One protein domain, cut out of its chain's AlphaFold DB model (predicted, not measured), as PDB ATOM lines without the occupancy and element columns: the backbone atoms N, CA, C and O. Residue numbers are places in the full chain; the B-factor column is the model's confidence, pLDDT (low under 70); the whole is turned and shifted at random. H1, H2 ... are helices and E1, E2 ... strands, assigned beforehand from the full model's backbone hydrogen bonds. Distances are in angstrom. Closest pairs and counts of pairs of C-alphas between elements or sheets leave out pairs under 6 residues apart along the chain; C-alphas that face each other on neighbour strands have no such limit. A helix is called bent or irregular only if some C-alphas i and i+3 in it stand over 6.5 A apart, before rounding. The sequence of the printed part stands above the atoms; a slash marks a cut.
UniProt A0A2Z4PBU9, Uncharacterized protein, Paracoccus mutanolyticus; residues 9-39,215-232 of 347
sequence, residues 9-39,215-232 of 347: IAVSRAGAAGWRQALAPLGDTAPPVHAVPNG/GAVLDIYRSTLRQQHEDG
ATOM      1  N   ILE A   9     -46.364 -29.476  38.115       96.06
ATOM      2  CA  ILE A   9     -46.902 -30.233  39.250       96.06
ATOM      3  C   ILE A   9     -47.781 -29.305  40.084       96.06
ATOM      4  O   ILE A   9     -47.318 -28.300  40.622       96.06
ATOM      5  N   ALA A  10     -49.059 -29.651  40.207       95.69
ATOM      6  CA  ALA A  10     -50.010 -28.960  41.061       95.69
ATOM      7  C   ALA A  10     -50.344 -29.804  42.296       95.69
ATOM      8  O   ALA A  10     -50.560 -31.010  42.204       95.69
ATOM      9  N   VAL A  11     -50.462 -29.139  43.447       94.25
ATOM     10  CA  VAL A  11     -50.662 -29.782  44.761       94.25
ATOM     11  C   VAL A  11     -52.074 -30.325  45.002       94.25
ATOM     12  O   VAL A  11     -52.365 -30.837  46.077       94.25
ATOM     13  N   SER A  12     -52.987 -30.160  44.050       93.19
ATOM     14  CA  SER A  12     -54.350 -30.688  44.114       93.19
ATOM     15  C   SER A  12     -54.899 -30.897  42.711       93.19
ATOM     16  O   SER A  12     -54.448 -30.262  41.752       93.19
ATOM     17  N   ARG A  13     -55.906 -31.761  42.571       93.38
ATOM     18  CA  ARG A  13     -56.612 -31.971  41.300       93.38
ATOM     19  C   ARG A  13     -57.326 -30.706  40.849       93.38
ATOM     20  O   ARG A  13     -57.282 -30.387  39.664       93.38
ATOM     21  N   ALA A  14     -57.919 -29.962  41.782       90.00
ATOM     22  CA  ALA A  14     -58.507 -28.659  41.479       90.00
ATOM     23  C   ALA A  14     -57.455 -27.666  40.945       90.00
ATOM     24  O   ALA A  14     -57.693 -26.994  39.943       90.00
ATOM     25  N   GLY A  15     -56.269 -27.620  41.562       90.81
ATOM     26  CA  GLY A  15     -55.156 -26.800  41.084       90.81
ATOM     27  C   GLY A  15     -54.662 -27.232  39.702       90.81
ATOM     28  O   GLY A  15     -54.460 -26.389  38.831       90.81
ATOM     29  N   ALA A  16     -54.527 -28.541  39.470       94.88
ATOM     30  CA  ALA A  16     -54.135 -29.089  38.173       94.88
ATOM     31  C   ALA A  16     -55.146 -28.732  37.074       94.88
ATOM     32  O   ALA A  16     -54.750 -28.353  35.976       94.88
ATOM     33  N   ALA A  17     -56.448 -28.809  37.362       94.00
ATOM     34  CA  ALA A  17     -57.487 -28.398  36.422       94.00
ATOM     35  C   ALA A  17     -57.377 -26.904  36.067       94.00
ATOM     36  O   ALA A  17     -57.426 -26.558  34.889       94.00
ATOM     37  N   GLY A  18     -57.141 -26.040  37.063       92.88
ATOM     38  CA  GLY A  18     -56.903 -24.612  36.837       92.88
ATOM     39  C   GLY A  18     -55.680 -24.346  35.953       92.88
ATOM     40  O   GLY A  18     -55.756 -23.543  35.025       92.88
ATOM     41  N   TRP A  19     -54.578 -25.070  36.174       94.62
ATOM     42  CA  TRP A  19     -53.387 -24.977  35.324       94.62
ATOM     43  C   TRP A  19     -53.638 -25.455  33.894       94.62
ATOM     44  O   TRP A  19     -53.226 -24.778  32.960       94.62
ATOM     45  N   ARG A  20     -54.360 -26.565  33.695       95.00
ATOM     46  CA  ARG A  20     -54.727 -27.026  32.342       95.00
ATOM     47  C   ARG A  20     -55.564 -25.993  31.600       95.00
ATOM     48  O   ARG A  20     -55.318 -25.749  30.428       95.00
ATOM     49  N   GLN A  21     -56.512 -25.355  32.285       94.50
ATOM     50  CA  GLN A  21     -57.310 -24.283  31.693       94.50
ATOM     51  C   GLN A  21     -56.447 -23.067  31.328       94.50
ATOM     52  O   GLN A  21     -56.593 -22.523  30.238       94.50
ATOM     53  N   ALA A  22     -55.538 -22.654  32.214       92.25
ATOM     54  CA  ALA A  22     -54.651 -21.517  31.971       92.25
ATOM     55  C   ALA A  22     -53.659 -21.768  30.822       92.25
ATOM     56  O   ALA A  22     -53.296 -20.834  30.112       92.25
ATOM     57  N   LEU A  23     -53.234 -23.020  30.634       92.38
ATOM     58  CA  LEU A  23     -52.284 -23.428  29.597       92.38
ATOM     59  C   LEU A  23     -52.957 -23.856  28.287       92.38
ATOM     60  O   LEU A  23     -52.263 -24.020  27.289       92.38
ATOM     61  N   ALA A  24     -54.287 -23.988  28.252       92.62
ATOM     62  CA  ALA A  24     -55.034 -24.379  27.057       92.62
ATOM     63  C   ALA A  24     -54.713 -23.546  25.794       92.62
ATOM     64  O   ALA A  24     -54.625 -24.145  24.721       92.62
ATOM     65  N   PRO A  25     -54.465 -22.217  25.866       93.38
ATOM     66  CA  PRO A  25     -54.088 -21.427  24.688       93.38
ATOM     67  C   PRO A  25     -52.773 -21.849  24.015       93.38
ATOM     68  O   PRO A  25     -52.529 -21.451  22.881       93.38
ATOM     69  N   LEU A  26     -51.925 -22.633  24.691       87.75
ATOM     70  CA  LEU A  26     -50.666 -23.138  24.134       87.75
ATOM     71  C   LEU A  26     -50.861 -24.375  23.236       87.75
ATOM     72  O   LEU A  26     -49.913 -24.785  22.565       87.75
ATOM     73  N   GLY A  27     -52.059 -24.971  23.200       90.12
ATOM     74  CA  GLY A  27     -52.355 -26.149  22.378       90.12
ATOM     75  C   GLY A  27     -51.362 -27.290  22.620       90.12
ATOM     76  O   GLY A  27     -51.028 -27.592  23.764       90.12
ATOM     77  N   ASP A  28     -50.831 -27.864  21.541       85.50
ATOM     78  CA  ASP A  28     -49.871 -28.980  21.586       85.50
ATOM     79  C   ASP A  28     -48.513 -28.609  22.207       85.50
ATOM     80  O   ASP A  28     -47.701 -29.483  22.508       85.50
ATOM     81  N   THR A  29     -48.251 -27.317  22.426       86.00
ATOM     82  CA  THR A  29     -47.037 -26.844  23.111       86.00
ATOM     83  C   THR A  29     -47.218 -26.696  24.623       86.00
ATOM     84  O   THR A  29     -46.266 -26.349  25.326       86.00
ATOM     85  N   ALA A  30     -48.425 -26.951  25.147       87.94
ATOM     86  CA  ALA A  30     -48.690 -26.913  26.578       87.94
ATOM     87  C   ALA A  30     -47.923 -28.036  27.302       87.94
ATOM     88  O   ALA A  30     -48.035 -29.202  26.915       87.94
ATOM     89  N   PRO A  31     -47.189 -27.735  28.390       90.25
ATOM     90  CA  PRO A  31     -46.545 -28.778  29.171       90.25
ATOM     91  C   PRO A  31     -47.596 -29.656  29.871       90.25
ATOM     92  O   PRO A  31     -48.663 -29.159  30.261       90.25
ATOM     93  N   PRO A  32     -47.305 -30.949  30.100       92.31
ATOM     94  CA  PRO A  32     -48.200 -31.821  30.844       92.31
ATOM     95  C   PRO A  32     -48.403 -31.301  32.275       92.31
ATOM     96  O   PRO A  32     -47.472 -30.847  32.942       92.31
ATOM     97  N   VAL A  33     -49.645 -31.379  32.761       95.50
ATOM     98  CA  VAL A  33     -50.015 -30.949  34.118       95.50
ATOM     99  C   VAL A  33     -50.386 -32.158  34.967       95.50
ATOM    100  O   VAL A  33     -51.402 -32.825  34.726       95.50
ATOM    101  N   HIS A  34     -49.602 -32.388  36.013       96.00
ATOM    102  CA  HIS A  34     -49.747 -33.479  36.966       96.00
ATOM    103  C   HIS A  34     -50.362 -32.977  38.273       96.00
ATOM    104  O   HIS A  34     -50.028 -31.898  38.762       96.00
ATOM    105  N   ALA A  35     -51.255 -33.772  38.862       96.06
ATOM    106  CA  ALA A  35     -51.768 -33.527  40.206       96.06
ATOM    107  C   ALA A  35     -51.024 -34.439  41.182       96.06
ATOM    108  O   ALA A  35     -51.225 -35.651  41.149       96.06
ATOM    109  N   VAL A  36     -50.186 -33.863  42.039       96.44
ATOM    110  CA  VAL A  36     -49.490 -34.597  43.098       96.44
ATOM    111  C   VAL A  36     -49.788 -33.913  44.424       96.44
ATOM    112  O   VAL A  36     -49.287 -32.813  44.657       96.44
ATOM    113  N   PRO A  37     -50.630 -34.505  45.286       95.88
ATOM    114  CA  PRO A  37     -50.967 -33.883  46.551       95.88
ATOM    115  C   PRO A  37     -49.754 -33.810  47.478       95.88
ATOM    116  O   PRO A  37     -48.904 -34.700  47.482       95.88
ATOM    117  N   ASN A  38     -49.710 -32.762  48.302       94.94
ATOM    118  CA  ASN A  38     -48.708 -32.662  49.359       94.94
ATOM    119  C   ASN A  38     -48.814 -33.860  50.313       94.94
ATOM    120  O   ASN A  38     -49.911 -34.267  50.704       94.94
ATOM    121  N   GLY A  39     -47.662 -34.388  50.713       94.50
ATOM    122  CA  GLY A  39     -47.535 -35.484  51.658       94.50
ATOM    123  C   GLY A  39     -47.075 -34.998  53.027       94.50
ATOM    124  O   GLY A  39     -46.165 -34.181  53.132       94.50
ATOM    125  N   GLY A 215     -42.799 -40.680  45.843       96.44
ATOM    126  CA  GLY A 215     -42.905 -41.659  44.758       96.44
ATOM    127  C   GLY A 215     -43.535 -41.067  43.498       96.44
ATOM    128  O   GLY A 215     -42.939 -41.135  42.427       96.44
ATOM    129  N   ALA A 216     -44.680 -40.392  43.637       95.94
ATOM    130  CA  ALA A 216     -45.375 -39.779  42.506       95.94
ATOM    131  C   ALA A 216     -44.543 -38.685  41.808       95.94
ATOM    132  O   ALA A 216     -44.526 -38.616  40.580       95.94
ATOM    133  N   VAL A 217     -43.824 -37.845  42.565       96.50
ATOM    134  CA  VAL A 217     -42.915 -36.839  41.980       96.50
ATOM    135  C   VAL A 217     -41.744 -37.512  41.259       96.50
ATOM    136  O   VAL A 217     -41.387 -37.104  40.154       96.50
ATOM    137  N   LEU A 218     -41.157 -38.555  41.851       96.44
ATOM    138  CA  LEU A 218     -40.036 -39.275  41.249       96.44
ATOM    139  C   LEU A 218     -40.429 -39.960  39.935       96.44
ATOM    140  O   LEU A 218     -39.644 -39.959  38.988       96.44
ATOM    141  N   ASP A 219     -41.639 -40.509  39.856       95.62
ATOM    142  CA  ASP A 219     -42.149 -41.119  38.629       95.62
ATOM    143  C   ASP A 219     -42.330 -40.085  37.510       95.62
ATOM    144  O   ASP A 219     -41.980 -40.366  36.361       95.62
ATOM    145  N   ILE A 220     -42.760 -38.861  37.840       94.31
ATOM    146  CA  ILE A 220     -42.817 -37.752  36.877       94.31
ATOM    147  C   ILE A 220     -41.412 -37.436  36.364       94.31
ATOM    148  O   ILE A 220     -41.192 -37.469  35.155       94.31
ATOM    149  N   TYR A 221     -40.438 -37.230  37.256       92.31
ATOM    150  CA  TYR A 221     -39.054 -36.949  36.853       92.31
ATOM    151  C   TYR A 221     -38.465 -38.054  35.973       92.31
ATOM    152  O   TYR A 221     -37.829 -37.766  34.961       92.31
ATOM    153  N   ARG A 222     -38.714 -39.326  36.307       91.19
ATOM    154  CA  ARG A 222     -38.276 -40.463  35.483       91.19
ATOM    155  C   ARG A 222     -38.916 -40.452  34.100       91.19
ATOM    156  O   ARG A 222     -38.228 -40.755  33.130       91.19
ATOM    157  N   SER A 223     -40.204 -40.127  34.006       85.69
ATOM    158  CA  SER A 223     -40.904 -40.071  32.720       85.69
ATOM    159  C   SER A 223     -40.354 -38.960  31.819       85.69
ATOM    160  O   SER A 223     -40.048 -39.220  30.658       85.69
ATOM    161  N   THR A 224     -40.103 -37.774  32.377       84.50
ATOM    162  CA  THR A 224     -39.524 -36.636  31.656       84.50
ATOM    163  C   THR A 224     -38.098 -36.914  31.181       84.50
ATOM    164  O   THR A 224     -37.769 -36.639  30.031       84.50
ATOM    165  N   LEU A 225     -37.247 -37.502  32.030       79.44
ATOM    166  CA  LEU A 225     -35.867 -37.825  31.651       79.44
ATOM    167  C   LEU A 225     -35.799 -38.883  30.538       79.44
ATOM    168  O   LEU A 225     -34.940 -38.793  29.667       79.44
ATOM    169  N   ARG A 226     -36.712 -39.867  30.532       72.38
ATOM    170  CA  ARG A 226     -36.809 -40.852  29.439       72.38
ATOM    171  C   ARG A 226     -37.201 -40.196  28.120       72.38
ATOM    172  O   ARG A 226     -36.538 -40.448  27.123       72.38
ATOM    173  N   GLN A 227     -38.194 -39.309  28.137       63.09
ATOM    174  CA  GLN A 227     -38.597 -38.550  26.948       63.09
ATOM    175  C   GLN A 227     -37.453 -37.683  26.415       63.09
ATOM    176  O   GLN A 227     -37.219 -37.663  25.217       63.09
ATOM    177  N   GLN A 228     -36.670 -37.036  27.284       59.03
ATOM    178  CA  GLN A 228     -35.489 -36.280  26.853       59.03
ATOM    179  C   GLN A 228     -34.374 -37.170  26.284       59.03
ATOM    180  O   GLN A 228     -33.647 -36.726  25.401       59.03
ATOM    181  N   HIS A 229     -34.217 -38.408  26.763       56.84
ATOM    182  CA  HIS A 229     -33.289 -39.367  26.157       56.84
ATOM    183  C   HIS A 229     -33.780 -39.864  24.788       56.84
ATOM    184  O   HIS A 229     -32.970 -39.996  23.873       56.84
ATOM    185  N   GLU A 230     -35.082 -40.107  24.629       55.88
ATOM    186  CA  GLU A 230     -35.701 -40.532  23.362       55.88
ATOM    187  C   GLU A 230     -35.698 -39.402  22.318       55.88
ATOM    188  O   GLU A 230     -35.265 -39.612  21.187       55.88
ATOM    189  N   ASP A 231     -36.070 -38.184  22.717       54.81
ATOM    190  CA  ASP A 231     -36.021 -36.978  21.878       54.81
ATOM    191  C   ASP A 231     -34.578 -36.484  21.642       54.81
ATOM    192  O   ASP A 231     -34.312 -35.730  20.703       54.81
ATOM    193  N   GLY A 232     -33.642 -36.881  22.510       48.34
ATOM    194  CA  GLY A 232     -32.253 -36.419  22.546       48.34
ATOM    195  C   GLY A 232     -31.232 -37.331  21.864       48.34
ATOM    196  O   GLY A 232     -30.090 -36.901  21.683       48.34
TER     197      GLY A 232
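AT A GLANCE: This is residues 9 to 39 and 215 to 232 of the 347 residues of an uncharacterized protein of Paracoccus mutanolyticus (UniProt A0A2Z4PBU9). This is a thin, flat layer in which two helices, H2 and the kinked H1, lie on the two sides of a short strand, E1, with few contacts across to H2. Beyond the kink, residues 24 to 29 of H1 stick out, and the chain then folds back through E1; residues 225 to 232 of H2 stick out as well. The printed part has 49 residues, with two named helices and one named strand in the order H1, E1, H2, and its class is mostly helix. The whole is loose, with a radius of gyration of the C-alphas of 12.2 A, and the C-alphas span 32 by 31 by 7 A.

HOW THE PARTS SIT: H2, residues 215 to 232, is the longest helix by residues. H2 and E1, residues 33 to 35, are near each other, with 5 pairs of C-alphas within 10 A and a closest distance of 8.1 A. E1 pairs with no named strand, but residues 9 to 10 pair, parallel, with residues 34 to 35 of E1. H1, residues 13 to 29, has 7 pairs of C-alphas within 8 A of E1; the closest C-alphas of the two are those of Arg 13 and Ala 35, 5.2 A apart. H1 and H2 are apart. In H2 every O i to N i+4 pair is within hydrogen-bond range; in H1 8 of 13 are.

IN THESE COORDINATES: H2 measures 25.2 A from its first to its last C-alpha, beginning at C-alpha 215 at (-42.905, -41.659, 44.758) and ending at C-alpha 232 at (-32.253, -36.419, 22.546). E1, Val 33 to Ala 35, measures 6.8 A. H1 measures 21.2 A and begins at C-alpha 13 at (-56.612, -31.971, 41.300). It has a kink of 71 degrees near residue 23. H1 is irregular, with C-alphas 25 and 28 standing 9.2 A apart.

THE WHOLE: The two C-alphas farthest apart are those of Ala 14 and Gly 232, at 33.3 A. Without the stretches that stand free, residues 24 to 29 and 225 to 232, the body has 35 residues and spans 25 by 22 by 7 A. Residues 40 to 214 are not printed, and C-alphas 39 and 215 are 10.4 A apart across the cut. The link from E1 to H2 runs across this cut, while the link from H1 to E1, 3 residues, is tight. The mean pLDDT of the printed part is 87.7, and residues 227 to 232, which belong to H2, are under 70.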